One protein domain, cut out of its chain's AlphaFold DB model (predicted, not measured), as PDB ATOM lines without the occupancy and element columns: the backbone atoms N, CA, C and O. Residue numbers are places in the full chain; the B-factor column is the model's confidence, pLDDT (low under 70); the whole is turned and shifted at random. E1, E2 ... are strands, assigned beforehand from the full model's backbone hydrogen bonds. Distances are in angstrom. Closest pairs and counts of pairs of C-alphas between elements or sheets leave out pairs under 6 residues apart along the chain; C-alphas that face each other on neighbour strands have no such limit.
ATOM      1  N   GLY A 258     215.418 366.588 251.593       88.25
ATOM      2  CA  GLY A 258     216.655 367.368 251.537       88.25
ATOM      3  C   GLY A 258     216.444 368.730 250.882       88.25
ATOM      4  O   GLY A 258     215.364 369.037 250.382       88.25
ATOM      5  N   THR A 259     217.487 369.543 250.853       90.50
ATOM      6  CA  THR A 259     217.551 370.861 250.235       90.50
ATOM      7  C   THR A 259     217.041 370.845 248.797       90.50
ATOM      8  O   THR A 259     217.388 369.974 247.998       90.50
ATOM      9  N   SER A 260     216.208 371.829 248.452       90.38
ATOM     10  CA  SER A 260     215.787 372.040 247.065       90.38
ATOM     11  C   SER A 260     216.895 372.724 246.281       90.38
ATOM     12  O   SER A 260     217.335 373.804 246.665       90.38
ATOM     13  N   LEU A 261     217.309 372.121 245.170       89.81
ATOM     14  CA  LEU A 261     218.321 372.671 244.273       89.81
ATOM     15  C   LEU A 261     217.699 372.938 242.905       89.81
ATOM     16  O   LEU A 261     217.026 372.077 242.338       89.81
ATOM     17  N   ALA A 262     217.885 374.156 242.401       87.75
ATOM     18  CA  ALA A 262     217.329 374.598 241.132       87.75
ATOM     19  C   ALA A 262     218.404 374.617 240.048       87.75
ATOM     20  O   ALA A 262     219.460 375.215 240.219       87.75
ATOM     21  N   VAL A 263     218.080 374.025 238.905       86.06
ATOM     22  CA  VAL A 263     218.907 374.026 237.703       86.06
ATOM     23  C   VAL A 263     218.266 374.947 236.675       86.06
ATOM     24  O   VAL A 263     217.069 374.840 236.380       86.06
ATOM     25  N   ASN A 264     219.051 375.866 236.119       84.06
ATOM     26  CA  ASN A 264     218.597 376.728 235.039       84.06
ATOM     27  C   ASN A 264     218.654 375.971 233.707       84.06
ATOM     28  O   ASN A 264     219.721 375.748 233.141       84.06
ATOM     29  N   ARG A 265     217.493 375.601 233.167       76.94
ATOM     30  CA  ARG A 265     217.418 374.882 231.887       76.94
ATOM     31  C   ARG A 265     217.595 375.762 230.662       76.94
ATOM     32  O   ARG A 265     217.651 375.250 229.548       76.94
ATOM     33  N   SER A 266     217.634 377.074 230.849       77.50
ATOM     34  CA  SER A 266     217.953 378.002 229.770       77.50
ATOM     35  C   SER A 266     219.462 378.087 229.502       77.50
ATOM     36  O   SER A 266     219.842 378.679 228.492       77.50
ATOM     37  N   ASP A 267     220.302 377.467 230.341       72.94
ATOM     38  CA  ASP A 267     221.753 377.415 230.155       72.94
ATOM     39  C   ASP A 267     222.177 376.260 229.235       72.94
ATOM     40  O   ASP A 267     221.578 375.185 229.211       72.94
ATOM     41  N   SER A 268     223.245 376.481 228.462       66.62
ATOM     42  CA  SER A 268     223.793 375.485 227.527       66.62
ATOM     43  C   SER A 268     224.507 374.312 228.209       66.62
ATOM     44  O   SER A 268     224.801 373.317 227.553       66.62
ATOM     45  N   SER A 269     224.805 374.443 229.500       64.19
ATOM     46  CA  SER A 269     225.420 373.428 230.356       64.19
ATOM     47  C   SER A 269     224.761 373.529 231.735       64.19
ATOM     48  O   SER A 269     225.293 374.230 232.596       64.19
ATOM     49  N   PRO A 270     223.555 372.960 231.912       62.28
ATOM     50  CA  PRO A 270     222.850 373.035 233.183       62.28
ATOM     51  C   PRO A 270     223.707 372.440 234.309       62.28
ATOM     52  O   PRO A 270     224.327 371.392 234.129       62.28
ATOM     53  N   ASP A 271     223.738 373.123 235.453       72.19
ATOM     54  CA  ASP A 271     224.461 372.673 236.644       72.19
ATOM     55  C   ASP A 271     223.952 371.307 237.140       72.19
ATOM     56  O   ASP A 271     222.803 370.918 236.907       72.19
ATOM     57  N   SER A 272     224.806 370.585 237.867       85.44
ATOM     58  CA  SER A 272     224.404 369.393 238.608       85.44
ATOM     59  C   SER A 272     223.824 369.761 239.974       85.44
ATOM     60  O   SER A 272     224.186 370.760 240.598       85.44
ATOM     61  N   CYS A 273     222.910 368.928 240.458       92.44
ATOM     62  CA  CYS A 273     222.469 368.946 241.844       92.44
ATOM     63  C   CYS A 273     223.310 367.944 242.633       92.44
ATOM     64  O   CYS A 273     223.425 366.786 242.234       92.44
ATOM     65  N   ILE A 274     223.889 368.386 243.746       94.94
ATOM     66  CA  ILE A 274     224.713 367.556 244.623       94.94
ATOM     67  C   ILE A 274     224.113 367.642 246.018       94.94
ATOM     68  O   ILE A 274     223.977 368.734 246.568       94.94
ATOM     69  N   TRP A 275     223.772 366.491 246.581       96.12
ATOM     70  CA  TRP A 275     223.320 366.364 247.957       96.12
ATOM     71  C   TRP A 275     224.300 365.509 248.745       96.12
ATOM     72  O   TRP A 275     224.679 364.423 248.316       96.12
ATOM     73  N   ALA A 276     224.679 365.998 249.915       95.38
ATOM     74  CA  ALA A 276     225.465 365.288 250.912       95.38
ATOM     75  C   ALA A 276     224.763 365.411 252.271       95.38
ATOM     76  O   ALA A 276     223.642 365.914 252.370       95.38
ATOM     77  N   ALA A 277     225.406 364.968 253.346       93.00
ATOM     78  CA  ALA A 277     224.830 365.035 254.686       93.00
ATOM     79  C   ALA A 277     224.478 366.457 255.167       93.00
ATOM     80  O   ALA A 277     223.720 366.594 256.122       93.00
ATOM     81  N   ASP A 278     225.018 367.508 254.557       91.19
ATOM     82  CA  ASP A 278     224.703 368.906 254.869       91.19
ATOM     83  C   ASP A 278     223.428 369.426 254.188       91.19
ATOM     84  O   ASP A 278     222.883 370.450 254.586       91.19
ATOM     85  N   SER A 279     222.950 368.722 253.168       92.00
ATOM     86  CA  SER A 279     221.893 369.158 252.256       92.00
ATOM     87  C   SER A 279     220.839 368.081 252.041       92.00
ATOM     88  O   SER A 279     219.798 368.348 251.459       92.00
ATOM     89  N   PHE A 280     221.036 366.870 252.545       92.25
ATOM     90  CA  PHE A 280     219.997 365.866 252.680       92.25
ATOM     91  C   PHE A 280     220.194 365.149 254.010       92.25
ATOM     92  O   PHE A 280     221.008 364.239 254.133       92.25
ATOM     93  N   GLY A 281     219.436 365.576 255.026       88.50
ATOM     94  CA  GLY A 281     219.614 365.115 256.403       88.50
ATOM     95  C   GLY A 281     219.388 363.619 256.623       88.50
ATOM     96  O   GLY A 281     219.763 363.092 257.669       88.50
ATOM     97  N   MET A 282     218.820 362.933 255.633       87.88
ATOM     98  CA  MET A 282     218.654 361.487 255.646       87.88
ATOM     99  C   MET A 282     219.895 360.723 255.218       87.88
ATOM    100  O   MET A 282     219.927 359.527 255.446       87.88
ATOM    101  N   LEU A 283     220.894 361.371 254.619       93.25
ATOM    102  CA  LEU A 283     222.203 360.756 254.421       93.25
ATOM    103  C   LEU A 283     222.947 360.686 255.758       93.25
ATOM    104  O   LEU A 283     222.740 361.527 256.640       93.25
ATOM    105  N   PHE A 284     223.805 359.686 255.906       93.31
ATOM    106  CA  PHE A 284     224.526 359.374 257.128       93.31
ATOM    107  C   PHE A 284     225.379 360.553 257.595       93.31
ATOM    108  O   PHE A 284     226.171 361.125 256.839       93.31
ATOM    109  N   TYR A 285     225.231 360.873 258.877       92.94
ATOM    110  CA  TYR A 285     226.120 361.758 259.604       92.94
ATOM    111  C   TYR A 285     226.301 361.254 261.030       92.94
ATOM    112  O   TYR A 285     225.322 361.029 261.742       92.94
ATOM    113  N   ASP A 286     227.554 361.128 261.438       91.19
ATOM    114  CA  ASP A 286     227.958 360.813 262.796       91.19
ATOM    115  C   ASP A 286     228.520 362.079 263.469       91.19
ATOM    116  O   ASP A 286     229.594 362.550 263.077       91.19
ATOM    117  N   PRO A 287     227.811 362.668 264.447       89.12
ATOM    118  CA  PRO A 287     228.255 363.873 265.146       89.12
ATOM    119  C   PRO A 287     229.403 363.632 266.135       89.12
ATOM    120  O   PRO A 287     230.080 364.599 266.481       89.12
ATOM    121  N   GLU A 288     229.657 362.388 266.559       88.62
ATOM    122  CA  GLU A 288     230.791 362.060 267.438       88.62
ATOM    123  C   GLU A 288     232.109 362.267 266.674       88.62
ATOM    124  O   GLU A 288     233.043 362.922 267.139       88.62
ATOM    125  N   TYR A 289     232.147 361.785 265.428       89.69
ATOM    126  CA  TYR A 289     233.317 361.871 264.549       89.69
ATOM    127  C   TYR A 289     233.245 363.030 263.544       89.69
ATOM    128  O   TYR A 289     234.191 363.235 262.782       89.69
ATOM    129  N   ASN A 290     232.140 363.787 263.522       90.62
ATOM    130  CA  ASN A 290     231.810 364.758 262.472       90.62
ATOM    131  C   ASN A 290     232.013 364.158 261.064       90.62
ATOM    132  O   ASN A 290     232.684 364.724 260.196       90.62
ATOM    133  N   LEU A 291     231.441 362.973 260.860       93.06
ATOM    134  CA  LEU A 291     231.714 362.119 259.717       93.06
ATOM    135  C   LEU A 291     230.460 361.901 258.872       93.06
ATOM    136  O   LEU A 291     229.417 361.512 259.380       93.06
ATOM    137  N   SER A 292     230.585 362.088 257.565       94.94
ATOM    138  CA  SER A 292     229.602 361.677 256.561       94.94
ATOM    139  C   SER A 292     230.331 361.097 255.362       94.94
ATOM    140  O   SER A 292     231.404 361.590 255.013       94.94
ATOM    141  N   THR A 293     229.738 360.110 254.702       96.88
ATOM    142  CA  THR A 293     230.383 359.426 253.569       96.88
ATOM    143  C   THR A 293     229.549 359.447 252.296       96.88
ATOM    144  O   THR A 293     230.112 359.280 251.219       96.88
ATOM    145  N   GLU A 294     228.231 359.638 252.420       97.50
ATOM    146  CA  GLU A 294     227.272 359.541 251.320       97.50
ATOM    147  C   GLU A 294     227.177 360.834 250.500       97.50
ATOM    148  O   GLU A 294     227.169 361.943 251.043       97.50
ATOM    149  N   SER A 295     227.011 360.675 249.189       97.00
ATOM    150  CA  SER A 295     226.629 361.746 248.272       97.00
ATOM    151  C   SER A 295     225.687 361.234 247.184       97.00
ATOM    152  O   SER A 295     225.775 360.085 246.755       97.00
ATOM    153  N   LEU A 296     224.787 362.103 246.737       97.25
ATOM    154  CA  LEU A 296     223.859 361.875 245.638       97.25
ATOM    155  C   LEU A 296     224.026 363.005 244.628       97.25
ATOM    156  O   LEU A 296     223.847 364.176 244.962       97.25
ATOM    157  N   VAL A 297     224.355 362.657 243.392       96.50
ATOM    158  CA  VAL A 297     224.580 363.603 242.301       96.50
ATOM    159  C   VAL A 297     223.569 363.346 241.196       96.50
ATOM    160  O   VAL A 297     223.393 362.214 240.753       96.50
ATOM    161  N   LEU A 298     222.928 364.416 240.733       94.81
ATOM    162  CA  LEU A 298     222.055 364.427 239.568       94.81
ATOM    163  C   LEU A 298     222.589 365.448 238.566       94.81
ATOM    164  O   LEU A 298     222.674 366.639 238.855       94.81
ATOM    165  N   SER A 299     222.931 364.974 237.378       90.56
ATOM    166  CA  SER A 299     223.420 365.760 236.249       90.56
ATOM    167  C   SER A 299     222.427 365.650 235.099       90.56
ATOM    168  O   SER A 299     221.876 364.581 234.841       90.56
ATOM    169  N   LEU A 300     222.185 366.763 234.414       84.62
ATOM    170  CA  LEU A 300     221.231 366.843 233.312       84.62
ATOM    171  C   LEU A 300     221.924 367.314 232.044       84.62
ATOM    172  O   LEU A 300     222.867 368.097 232.099       84.62
ATOM    173  N   ASP A 301     221.380 366.906 230.903       79.25
ATOM    174  CA  ASP A 301     221.715 367.514 229.622       79.25
ATOM    175  C   ASP A 301     220.800 368.712 229.337       79.25
ATOM    176  O   ASP A 301     219.623 368.748 229.717       79.25
ATOM    177  N   ALA A 302     221.326 369.706 228.619       69.38
ATOM    178  CA  ALA A 302     220.553 370.875 228.216       69.38
ATOM    179  C   ALA A 302     219.335 370.472 227.363       69.38
ATOM    180  O   ALA A 302     219.458 369.774 226.357       69.38
ATOM    181  N   GLY A 303     218.147 370.951 227.743       67.69
ATOM    182  CA  GLY A 303     216.910 370.746 226.980       67.69
ATOM    183  C   GLY A 303     216.356 369.316 226.979       67.69
ATOM    184  O   GLY A 303     215.418 369.055 226.226       67.69
ATOM    185  N   ASN A 304     216.894 368.411 227.806       74.88
ATOM    186  CA  ASN A 304     216.415 367.039 227.930       74.88
ATOM    187  C   ASN A 304     215.753 366.797 229.299       74.88
ATOM    188  O   ASN A 304     216.249 367.229 230.337       74.88
ATOM    189  N   ASP A 305     214.613 366.105 229.295       80.12
ATOM    190  CA  ASP A 305     213.938 365.617 230.508       80.12
ATOM    191  C   ASP A 305     214.448 364.241 230.956       80.12
ATOM    192  O   ASP A 305     214.020 363.722 231.983       80.12
ATOM    193  N   TRP A 306     215.364 363.649 230.198       88.56
ATOM    194  CA  TRP A 306     216.035 362.413 230.561       88.56
ATOM    195  C   TRP A 306     217.385 362.715 231.199       88.56
ATOM    196  O   TRP A 306     218.178 363.494 230.668       88.56
ATOM    197  N   ILE A 307     217.641 362.066 232.327       91.56
ATOM    198  CA  ILE A 307     218.960 361.987 232.939       91.56
ATOM    199  C   ILE A 307     219.781 361.014 232.084       91.56
ATOM    200  O   ILE A 307     219.323 359.886 231.875       91.56
ATOM    201  N   PRO A 308     220.946 361.416 231.547       92.94
ATOM    202  CA  PRO A 308     221.778 360.535 230.734       92.94
ATOM    203  C   PRO A 308     222.347 359.377 231.565       92.94
ATOM    204  O   PRO A 308     222.356 359.432 232.793       92.94
ATOM    205  N   GLU A 309     222.839 358.329 230.902       95.00
ATOM    206  CA  GLU A 309     223.630 357.272 231.554       95.00
ATOM    207  C   GLU A 309     224.786 357.891 232.363       95.00
ATOM    208  O   GLU A 309     225.480 358.785 231.875       95.00
ATOM    209  N   GLY A 310     224.958 357.454 233.612       95.06
ATOM    210  CA  GLY A 310     225.925 358.024 234.556       95.06
ATOM    211  C   GLY A 310     225.567 359.417 235.097       95.06
ATOM    212  O   GLY A 310     226.358 360.011 235.829       95.06
ATOM    213  N   GLY A 311     224.397 359.960 234.744       94.50
ATOM    214  CA  GLY A 311     223.907 361.256 235.208       94.50
ATOM    215  C   GLY A 311     223.300 361.226 236.613       94.50
ATOM    216  O   GLY A 311     223.254 362.265 237.263       94.50
ATOM    217  N   LEU A 312     222.866 360.066 237.105       96.50
ATOM    218  CA  LEU A 312     222.415 359.848 238.476       96.50
ATOM    219  C   LEU A 312     223.421 358.940 239.180       96.50
ATOM    220  O   LEU A 312     223.618 357.795 238.779       96.50
ATOM    221  N   VAL A 313     224.063 359.460 240.222       97.62
ATOM    222  CA  VAL A 313     225.159 358.787 240.920       97.62
ATOM    223  C   VAL A 313     224.921 358.851 242.417       97.62
ATOM    224  O   VAL A 313     224.702 359.929 242.962       97.62
ATOM    225  N   TYR A 314     225.036 357.714 243.086       97.69
ATOM    226  CA  TYR A 314     225.132 357.630 244.537       97.69
ATOM    227  C   TYR A 314     226.512 357.087 244.907       97.69
ATOM    228  O   TYR A 314     226.954 356.079 244.356       97.69
ATOM    229  N   GLU A 315     227.199 357.739 245.840       97.06
ATOM    230  CA  GLU A 315     228.508 357.291 246.317       97.06
ATOM    231  C   GLU A 315     228.570 357.261 247.834       97.06
ATOM    232  O   GLU A 315     227.976 358.109 248.494       97.06
ATOM    233  N   SER A 316     229.357 356.337 248.376       96.94
ATOM    234  CA  SER A 316     229.736 356.317 249.781       96.94
ATOM    235  C   SER A 316     231.213 355.957 249.920       96.94
ATOM    236  O   SER A 316     231.643 354.889 249.482       96.94
ATOM    237  N   LEU A 317     232.004 356.866 250.494       95.56
ATOM    238  CA  LEU A 317     233.444 356.677 250.693       95.56
ATOM    239  C   LEU A 317     233.733 356.164 252.114       95.56
ATOM    240  O   LEU A 317     233.532 356.926 253.059       95.56
ATOM    241  N   PRO A 318     234.233 354.927 252.291       94.88
ATOM    242  CA  PRO A 318     234.568 354.409 253.610       94.88
ATOM    243  C   PRO A 318     235.621 355.270 254.313       94.88
ATOM    244  O   PRO A 318     236.623 355.664 253.714       94.88
ATOM    245  N   VAL A 319     235.418 355.523 255.605       95.38
ATOM    246  CA  VAL A 319     236.376 356.231 256.461       95.38
ATOM    247  C   VAL A 319     236.704 355.367 257.665       95.38
ATOM    248  O   VAL A 319     235.815 354.872 258.348       95.38
ATOM    249  N   GLY A 472     227.449 345.123 239.565       93.69
ATOM    250  CA  GLY A 472     226.327 344.862 238.667       93.69
ATOM    251  C   GLY A 472     224.976 344.653 239.357       93.69
ATOM    252  O   GLY A 472     223.980 344.522 238.651       93.69
ATOM    253  N   GLU A 473     224.913 344.637 240.690       93.62
ATOM    254  CA  GLU A 473     223.649 344.597 241.427       93.62
ATOM    255  C   GLU A 473     222.862 345.906 241.249       93.62
ATOM    256  O   GLU A 473     223.445 346.993 241.187       93.62
ATOM    257  N   GLU A 474     221.537 345.807 241.132       94.25
ATOM    258  CA  GLU A 474     220.644 346.939 240.865       94.25
ATOM    259  C   GLU A 474     219.834 347.324 242.107       94.25
ATOM    260  O   GLU A 474     219.228 346.480 242.765       94.25
ATOM    261  N   PHE A 475     219.770 348.624 242.384       91.81
ATOM    262  CA  PHE A 475     219.004 349.228 243.468       91.81
ATOM    263  C   PHE A 475     218.218 350.415 242.914       91.81
ATOM    264  O   PHE A 475     218.778 351.487 242.691       91.81
ATOM    265  N   GLY A 476     216.912 350.239 242.702       91.69
ATOM    266  CA  GLY A 476     216.092 351.257 242.042       91.69
ATOM    267  C   GLY A 476     216.561 351.501 240.606       91.69
ATOM    268  O   GLY A 476     216.589 350.574 239.804       91.69
ATOM    269  N   GLU A 477     216.928 352.742 240.289       95.00
ATOM    270  CA  GLU A 477     217.449 353.140 238.969       95.00
ATOM    271  C   GLU A 477     218.983 353.043 238.873       95.00
ATOM    272  O   GLU A 477     219.572 353.420 237.856       95.00
ATOM    273  N   LEU A 478     219.654 352.595 239.939       96.75
ATOM    274  CA  LEU A 478     221.109 352.557 240.023       96.75
ATOM    275  C   LEU A 478     221.662 351.136 239.964       96.75
ATOM    276  O   LEU A 478     221.070 350.202 240.488       96.75
ATOM    277  N   THR A 479     222.859 350.997 239.405       97.19
ATOM    278  CA  THR A 479     223.634 349.753 239.374       97.19
ATOM    279  C   THR A 479     224.967 349.964 240.086       97.19
ATOM    280  O   THR A 479     225.598 351.004 239.895       97.19
ATOM    281  N   VAL A 480     225.432 348.990 240.870       96.19
ATOM    282  CA  VAL A 480     226.769 349.002 241.488       96.19
ATOM    283  C   VAL A 480     227.847 348.921 240.409       96.19
ATOM    284  O   VAL A 480     227.866 347.996 239.596       96.19
ATOM    285  N   VAL A 481     228.756 349.896 240.404       96.62
ATOM    286  CA  VAL A 481     229.838 350.018 239.408       96.62
ATOM    287  C   VAL A 481     231.229 350.113 240.008       96.62
ATOM    288  O   VAL A 481     232.218 349.985 239.292       96.62
ATOM    289  N   GLU A 482     231.325 350.352 241.308       94.50
ATOM    290  CA  GLU A 482     232.587 350.371 242.032       94.50
ATOM    291  C   GLU A 482     232.302 349.943 243.468       94.50
ATOM    292  O   GLU A 482     231.378 350.456 244.101       94.50
ATOM    293  N   THR A 483     233.084 348.998 243.971       92.19
ATOM    294  CA  THR A 483     233.041 348.554 245.369       92.19
ATOM    295  C   THR A 483     234.326 348.907 246.108       92.19
ATOM    296  O   THR A 483     234.358 348.788 247.326       92.19
ATOM    297  N   TYR A 484     235.368 349.367 245.397       88.94
ATOM    298  CA  TYR A 484     236.649 349.831 245.933       88.94
ATOM    299  C   TYR A 484     237.285 350.890 245.019       88.94
ATOM    300  O   TYR A 484     237.314 350.688 243.806       88.94
ATOM    301  N   PRO A 485     237.865 351.975 245.572       90.31
ATOM    302  CA  PRO A 485     238.063 352.255 247.003       90.31
ATOM    303  C   PRO A 485     236.820 352.820 247.706       90.31
ATOM    304  O   PRO A 485     236.872 353.145 248.889       90.31
ATOM    305  N   LYS A 486     235.716 352.971 246.976       92.69
ATOM    306  CA  LYS A 486     234.434 353.473 247.464       92.69
ATOM    307  C   LYS A 486     233.301 352.625 246.912       92.69
ATOM    308  O   LYS A 486     233.471 351.956 245.897       92.69
ATOM    309  N   LEU A 487     232.141 352.725 247.547       94.88
ATOM    310  CA  LEU A 487     230.900 352.239 246.972       94.88
ATOM    311  C   LEU A 487     230.366 353.302 246.006       94.88
ATOM    312  O   LEU A 487     230.073 354.420 246.431       94.88
ATOM    313  N   ARG A 488     230.230 352.970 244.723       96.56
ATOM    314  CA  ARG A 488     229.622 353.833 243.703       96.56
ATOM    315  C   ARG A 488     228.539 353.069 242.961       96.56
ATOM    316  O   ARG A 488     228.780 351.988 242.423       96.56
ATOM    317  N   LEU A 489     227.366 353.682 242.897       97.38
ATOM    318  CA  LEU A 489     226.248 353.239 242.087       97.38
ATOM    319  C   LEU A 489     225.887 354.335 241.083       97.38
ATOM    320  O   LEU A 489     225.904 355.521 241.414       97.38
ATOM    321  N   GLU A 490     225.547 353.953 239.857       97.88
ATOM    322  CA  GLU A 490     225.113 354.892 238.819       97.88
ATOM    323  C   GLU A 490     224.043 354.276 237.918       97.88
ATOM    324  O   GLU A 490     223.959 353.055 237.782       97.88
ATOM    325  N   ASN A 491     223.237 355.109 237.268       97.50
ATOM    326  CA  ASN A 491     222.272 354.626 236.289       97.50
ATOM    327  C   ASN A 491     222.968 354.157 234.998       97.50
ATOM    328  O   ASN A 491     223.687 354.924 234.353       97.50
ATOM    329  N   LYS A 492     222.711 352.912 234.574       97.25
ATOM    330  CA  LYS A 492     223.257 352.329 233.328       97.25
ATOM    331  C   LYS A 492     222.459 352.640 232.070       97.25
ATOM    332  O   LYS A 492     222.899 352.356 230.957       97.25
ATOM    333  N   HIS A 493     221.294 353.250 232.232       94.19
ATOM    334  CA  HIS A 493     220.421 353.668 231.145       94.19
ATOM    335  C   HIS A 493     219.870 355.062 231.430       94.19
ATOM    336  O   HIS A 493     219.899 355.527 232.567       94.19
ATOM    337  N   ALA A 494     219.375 355.747 230.398       93.50
ATOM    338  CA  ALA A 494     218.759 357.054 230.584       93.50
ATOM    339  C   ALA A 494     217.499 356.944 231.463       93.50
ATOM    340  O   ALA A 494     216.633 356.114 231.193       93.50
ATOM    341  N   VAL A 495     217.382 357.808 232.473       93.38
ATOM    342  CA  VAL A 495     216.280 357.796 233.453       93.38
ATOM    343  C   VAL A 495     215.339 358.963 233.184       93.38
ATOM    344  O   VAL A 495     215.773 360.096 232.984       93.38
ATOM    345  N   TRP A 496     214.032 358.713 233.181       88.94
ATOM    346  CA  TRP A 496     213.036 359.766 232.991       88.94
ATOM    347  C   TRP A 496     212.913 360.647 234.243       88.94
ATOM    348  O   TRP A 496     212.485 360.175 235.296       88.94
ATOM    349  N   ALA A 497     213.209 361.948 234.135       82.19
ATOM    350  CA  ALA A 497     213.019 362.910 235.222       82.19
ATOM    351  C   ALA A 497     211.575 363.441 235.250       82.19
ATOM    352  O   ALA A 497     211.324 364.629 235.024       82.19
ATOM    353  N   GLY A 498     210.616 362.543 235.500       82.19
ATOM    354  CA  GLY A 498     209.196 362.865 235.678       82.19
ATOM    355  C   GLY A 498     208.913 363.710 236.928       82.19
ATOM    356  O   GLY A 498     209.730 364.519 237.353       82.19
ATOM    357  N   SER A 499     207.739 363.545 237.537       80.62
ATOM    358  CA  SER A 499     207.435 364.189 238.828       80.62
ATOM    359  C   SER A 499     208.273 363.623 239.980       80.62
ATOM    360  O   SER A 499     208.531 364.328 240.959       80.62
ATOM    361  N   GLU A 500     208.707 362.368 239.852       87.12
ATOM    362  CA  GLU A 500     209.467 361.631 240.852       87.12
ATOM    363  C   GLU A 500     210.419 360.631 240.176       87.12
ATOM    364  O   GLU A 500     210.062 360.015 239.171       87.12
ATOM    365  N   ILE A 501     211.617 360.466 240.739       90.12
ATOM    366  CA  ILE A 501     212.637 359.488 240.337       90.12
ATOM    367  C   ILE A 501     212.893 358.564 241.530       90.12
ATOM    368  O   ILE A 501     213.128 359.055 242.637       90.12
ATOM    369  N   SER A 502     212.870 357.247 241.324       90.56
ATOM    370  CA  SER A 502     213.201 356.267 242.372       90.56
ATOM    371  C   SER A 502     214.702 355.981 242.340       90.56
ATOM    372  O   SER A 502     215.157 355.205 241.517       90.56
ATOM    373  N   VAL A 503     215.490 356.633 243.195       92.31
ATOM    374  CA  VAL A 503     216.953 356.466 243.192       92.31
ATOM    375  C   VAL A 503     217.319 355.086 243.728       92.31
ATOM    376  O   VAL A 503     217.969 354.318 243.033       92.31
ATOM    377  N   THR A 504     216.849 354.767 244.935       90.19
ATOM    378  CA  THR A 504     216.936 353.442 245.567       90.19
ATOM    379  C   THR A 504     215.535 353.028 246.036       90.19
ATOM    380  O   THR A 504     214.551 353.713 245.742       90.19
ATOM    381  N   GLU A 505     215.402 351.924 246.777       85.81
ATOM    382  CA  GLU A 505     214.115 351.563 247.398       85.81
ATOM    383  C   GLU A 505     213.628 352.619 248.409       85.81
ATOM    384  O   GLU A 505     212.424 352.850 248.545       85.81
ATOM    385  N   GLU A 506     214.570 353.299 249.068       87.00
ATOM    386  CA  GLU A 506     214.314 354.261 250.142       87.00
ATOM    387  C   GLU A 506     214.362 355.712 249.638       87.00
ATOM    388  O   GLU A 506     213.532 356.544 250.017       87.00
ATOM    389  N   ILE A 507     215.328 356.031 248.768       91.31
ATOM    390  CA  ILE A 507     215.600 357.397 248.314       91.31
ATOM    391  C   ILE A 507     214.864 357.684 247.007       91.31
ATOM    392  O   ILE A 507     214.994 356.969 246.015       91.31
ATOM    393  N   ARG A 508     214.145 358.804 246.982       92.62
ATOM    394  CA  ARG A 508     213.457 359.340 245.803       92.62
ATOM    395  C   ARG A 508     213.884 360.782 245.556       92.62
ATOM    396  O   ARG A 508     214.309 361.466 246.481       92.62
ATOM    397  N   ILE A 509     213.750 361.267 244.325       93.44
ATOM    398  CA  ILE A 509     213.934 362.685 243.980       93.44
ATOM    399  C   ILE A 509     212.632 363.212 243.393       93.44
ATOM    400  O   ILE A 509     212.172 362.724 242.365       93.44
ATOM    401  N   GLY A 510     212.048 364.219 244.035       90.88
ATOM    402  CA  GLY A 510     210.906 364.955 243.511       90.88
ATOM    403  C   GLY A 510     211.345 366.133 242.644       90.88
ATOM    404  O   GLY A 510     212.457 366.653 242.786       90.88
ATOM    405  N   ARG A 511     210.453 366.569 241.753       89.00
ATOM    406  CA  ARG A 511     210.717 367.637 240.784       89.00
ATOM    407  C   ARG A 511     209.532 368.589 240.646       89.00
ATOM    408  O   ARG A 511     208.383 368.158 240.600       89.00
ATOM    409  N   PHE A 512     209.813 369.880 240.480       87.38
ATOM    410  CA  PHE A 512     208.847 370.845 239.946       87.38
ATOM    411  C   PHE A 512     209.531 371.910 239.084       87.38
ATOM    412  O   PHE A 512     210.743 372.117 239.150       87.38
ATOM    413  N   GLU A 513     208.746 372.599 238.261       86.56
ATOM    414  CA  GLU A 513     209.236 373.662 237.386       86.56
ATOM    415  C   GLU A 513     208.722 375.031 237.814       86.56
ATOM    416  O   GLU A 513     207.572 375.189 238.231       86.56
ATOM    417  N   LYS A 514     209.559 376.053 237.637       81.94
ATOM    418  CA  LYS A 514     209.196 377.445 237.885       81.94
ATOM    419  C   LYS A 514     209.768 378.345 236.800       81.94
ATOM    420  O   LYS A 514     210.963 378.326 236.515       81.94
ATOM    421  N   LYS A 515     208.909 379.181 236.213       80.25
ATOM    422  CA  LYS A 515     209.343 380.252 235.310       80.25
ATOM    423  C   LYS A 515     209.573 381.528 236.103       80.25
ATOM    424  O   LYS A 515     208.633 382.070 236.680       80.25
ATOM    425  N   THR A 516     210.805 382.026 236.074       77.06
ATOM    426  CA  THR A 516     211.189 383.280 236.730       77.06
ATOM    427  C   THR A 516     211.911 384.153 235.715       77.06
ATOM    428  O   THR A 516     212.898 383.730 235.123       77.06
ATOM    429  N   SER A 517     211.404 385.368 235.485       82.06
ATOM    430  CA  SER A 517     212.022 386.351 234.576       82.06
ATOM    431  C   SER A 517     212.303 385.832 233.153       82.06
ATOM    432  O   SER A 517     213.250 386.267 232.510       82.06
ATOM    433  N   GLY A 518     211.479 384.905 232.653       80.50
ATOM    434  CA  GLY A 518     211.625 384.300 231.321       80.50
ATOM    435  C   GLY A 518     212.479 383.028 231.274       80.50
ATOM    436  O   GLY A 518     212.331 382.264 230.323       80.50
ATOM    437  N   ASN A 519     213.275 382.750 232.310       82.94
ATOM    438  CA  ASN A 519     214.059 381.520 232.427       82.94
ATOM    439  C   ASN A 519     213.226 380.398 233.053       82.94
ATOM    440  O   ASN A 519     212.398 380.637 233.942       82.94
ATOM    441  N   LEU A 520     213.453 379.171 232.582       83.31
ATOM    442  CA  LEU A 520     212.852 377.966 233.149       83.31
ATOM    443  C   LEU A 520     213.828 377.340 234.146       83.31
ATOM    444  O   LEU A 520     214.858 376.794 233.754       83.31
ATOM    445  N   TYR A 521     213.467 377.389 235.422       86.50
ATOM    446  CA  TYR A 521     214.173 376.683 236.479       86.50
ATOM    447  C   TYR A 521     213.461 375.372 236.770       86.50
ATOM    448  O   TYR A 521     212.239 375.340 236.938       86.50
ATOM    449  N   VAL A 522     214.232 374.298 236.859       87.62
ATOM    450  CA  VAL A 522     213.747 373.000 237.316       87.62
ATOM    451  C   VAL A 522     214.359 372.735 238.674       87.62
ATOM    452  O   VAL A 522     215.575 372.748 238.816       87.62
ATOM    453  N   THR A 523     213.509 372.551 239.678       89.38
ATOM    454  CA  THR A 523     213.938 372.322 241.055       89.38
ATOM    455  C   THR A 523     213.788 370.856 241.401       89.38
ATOM    456  O   THR A 523     212.716 370.281 241.205       89.38
ATOM    457  N   PHE A 524     214.854 370.282 241.943       91.81
ATOM    458  CA  PHE A 524     214.913 368.916 242.437       91.81
ATOM    459  C   PHE A 524     215.062 368.915 243.953       91.81
ATOM    460  O   PHE A 524     215.652 369.827 244.536       91.81
ATOM    461  N   TYR A 525     214.520 367.894 244.602       91.50
ATOM    462  CA  TYR A 525     214.707 367.674 246.031       91.50
ATOM    463  C   TYR A 525     214.672 366.174 246.337       91.50
ATOM    464  O   TYR A 525     213.721 365.498 245.937       91.50
ATOM    465  N   PRO A 526     215.673 365.628 247.042       93.25
ATOM    466  CA  PRO A 526     215.644 364.246 247.465       93.25
ATOM    467  C   PRO A 526     214.711 364.115 248.665       93.25
ATOM    468  O   PRO A 526     214.516 365.064 249.431       93.25
ATOM    469  N   PHE A 527     214.124 362.943 248.839       89.38
ATOM    470  CA  PHE A 527     213.391 362.603 250.041       89.38
ATOM    471  C   PHE A 527     213.412 361.099 250.297       89.38
ATOM    472  O   PHE A 527     213.612 360.300 249.385       89.38
ATOM    473  N   MET A 528     213.190 360.726 251.552       86.44
ATOM    474  CA  MET A 528     212.990 359.342 251.978       86.44
ATOM    475  C   MET A 528     211.603 359.219 252.603       86.44
ATOM    476  O   MET A 528     211.197 360.089 253.382       86.44
ATOM    477  N   ASN A 529     210.882 358.148 252.272       72.69
ATOM    478  CA  ASN A 529     209.647 357.798 252.966       72.69
ATOM    479  C   ASN A 529     210.011 356.958 254.188       72.69
ATOM    480  O   ASN A 529     210.665 355.935 254.046       72.69
ATOM    481  N   ARG A 530     209.549 357.328 255.379       63.91
ATOM    482  CA  ARG A 530     209.641 356.444 256.546       63.91
ATOM    483  C   ARG A 530     208.245 356.173 257.084       63.91
ATOM    484  O   ARG A 530     207.413 357.074 257.179       63.91
ATOM    485  N   VAL A 531     208.000 354.905 257.393       54.16
ATOM    486  CA  VAL A 531     206.752 354.384 257.954       54.16
ATOM    487  C   VAL A 531     207.092 353.825 259.326       54.16
ATOM    488  O   VAL A 531     207.927 352.924 259.423       54.16
ATOM    489  N   GLU A 532     206.466 354.327 260.386       47.19
ATOM    490  CA  GLU A 532     206.548 353.648 261.678       47.19
ATOM    491  C   GLU A 532     205.588 352.457 261.683       47.19
ATOM    492  O   GLU A 532     204.377 352.599 261.494       47.19
TER     493      GLU A 532
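What this domain is: This is residues 258 to 319 and 472 to 532 of the 558 residues of an uncharacterized protein of Methanosarcina lacustris Z-7289 (UniProt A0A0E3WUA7). Two twisted sheets stand as the walls of an open trough: a five-strand wall, E2, E3, E4, E6 and E5, and a more strongly curved four-strand wall, E1, E9, E8 and E7. The walls come near each other at one side, where E1 and E9 meet E2, and on the other side the links after E3 and E6 pair briefly. The long hairpin of E8 and E9 runs along the longest axis. The printed part has 123 residues, no named helix and nine named strands, E1 to E9 in chain order; the class is all strand, though under half of the residues, 53, are in named elements, and both sheets are antiparallel. The whole is compact, with a radius of gyration of the C-alphas of 14.9 A and spans of 46 by 31 by 30 A.

Where its parts are: The larger sheet holds E2, residues 273 to 276, E3, residues 294 to 298 and 13.8 A long, E4, residues 312 to 316 and 13.9 A, E6, residues 487 to 490, and E5, residues 478 to 482 and 11.9 A. E2 begins at C-alpha 273, (222.469, 368.946, 241.844). The other sheet holds E1, residues 261 to 264, E9, residues 519 to 531 and 38.0 A, E8, residues 507 to 516 and 28.7 A, and E7, residues 500 to 502. E1 begins at C-alpha 261, (218.321, 372.671, 244.273), and E9 ends at C-alpha 531, (206.752, 354.384, 257.954).

How they stand to each other: The larger sheet runs E2, E3, E4, E6, E5, with edge strands E2 and E5; it is only just strongly twisted, its C-alphas up to 4.1 A off the best plane. E2, E3 and E4 form a meander, each strand the antiparallel neighbour of the one before. In the hairpin of E2 and E3, N 275 and O 296 are within hydrogen-bond range at 2.8 A; in that of E3 and E4, N 297 and O 313 at 2.8 A. Between E4 and E6, N 314 and O 489 are 2.9 A apart, and in the hairpin of E5 and E6, N 479 and O 490 are 2.8 A apart. The closest C-alphas of E1 and E2, Leu 261 and Cys 273, are 6.1 A apart; those of E2 and E9, Cys 273 and Phe 524, 7.6 A. The other sheet, E1, E9, E8, E7, is strongly twisted. E7, E8 and E9 form a second meander: N 501 and O 509 are 2.8 A apart, and N 510 and O 525 2.8 A. E1 is the antiparallel neighbour of E9, with N 263 and O 522 at 2.8 A. E3 is apart from E8 and from E9.

The domain as a whole: The C-alphas of Glu 288 and Gly 518, the two farthest apart, are 46.5 A apart. Residues 320 to 471 are not printed, and C-alphas 319 and 472 are 23.4 A apart across the cut. The links E2 to E3 and E3 to E4 are long. Residues 306 to 307 pair antiparallel with residues 495 to 496. The mean pLDDT of the printed part is 88.4; residues 268 to 270, 302 to 303 and 530 to 532 are under 70.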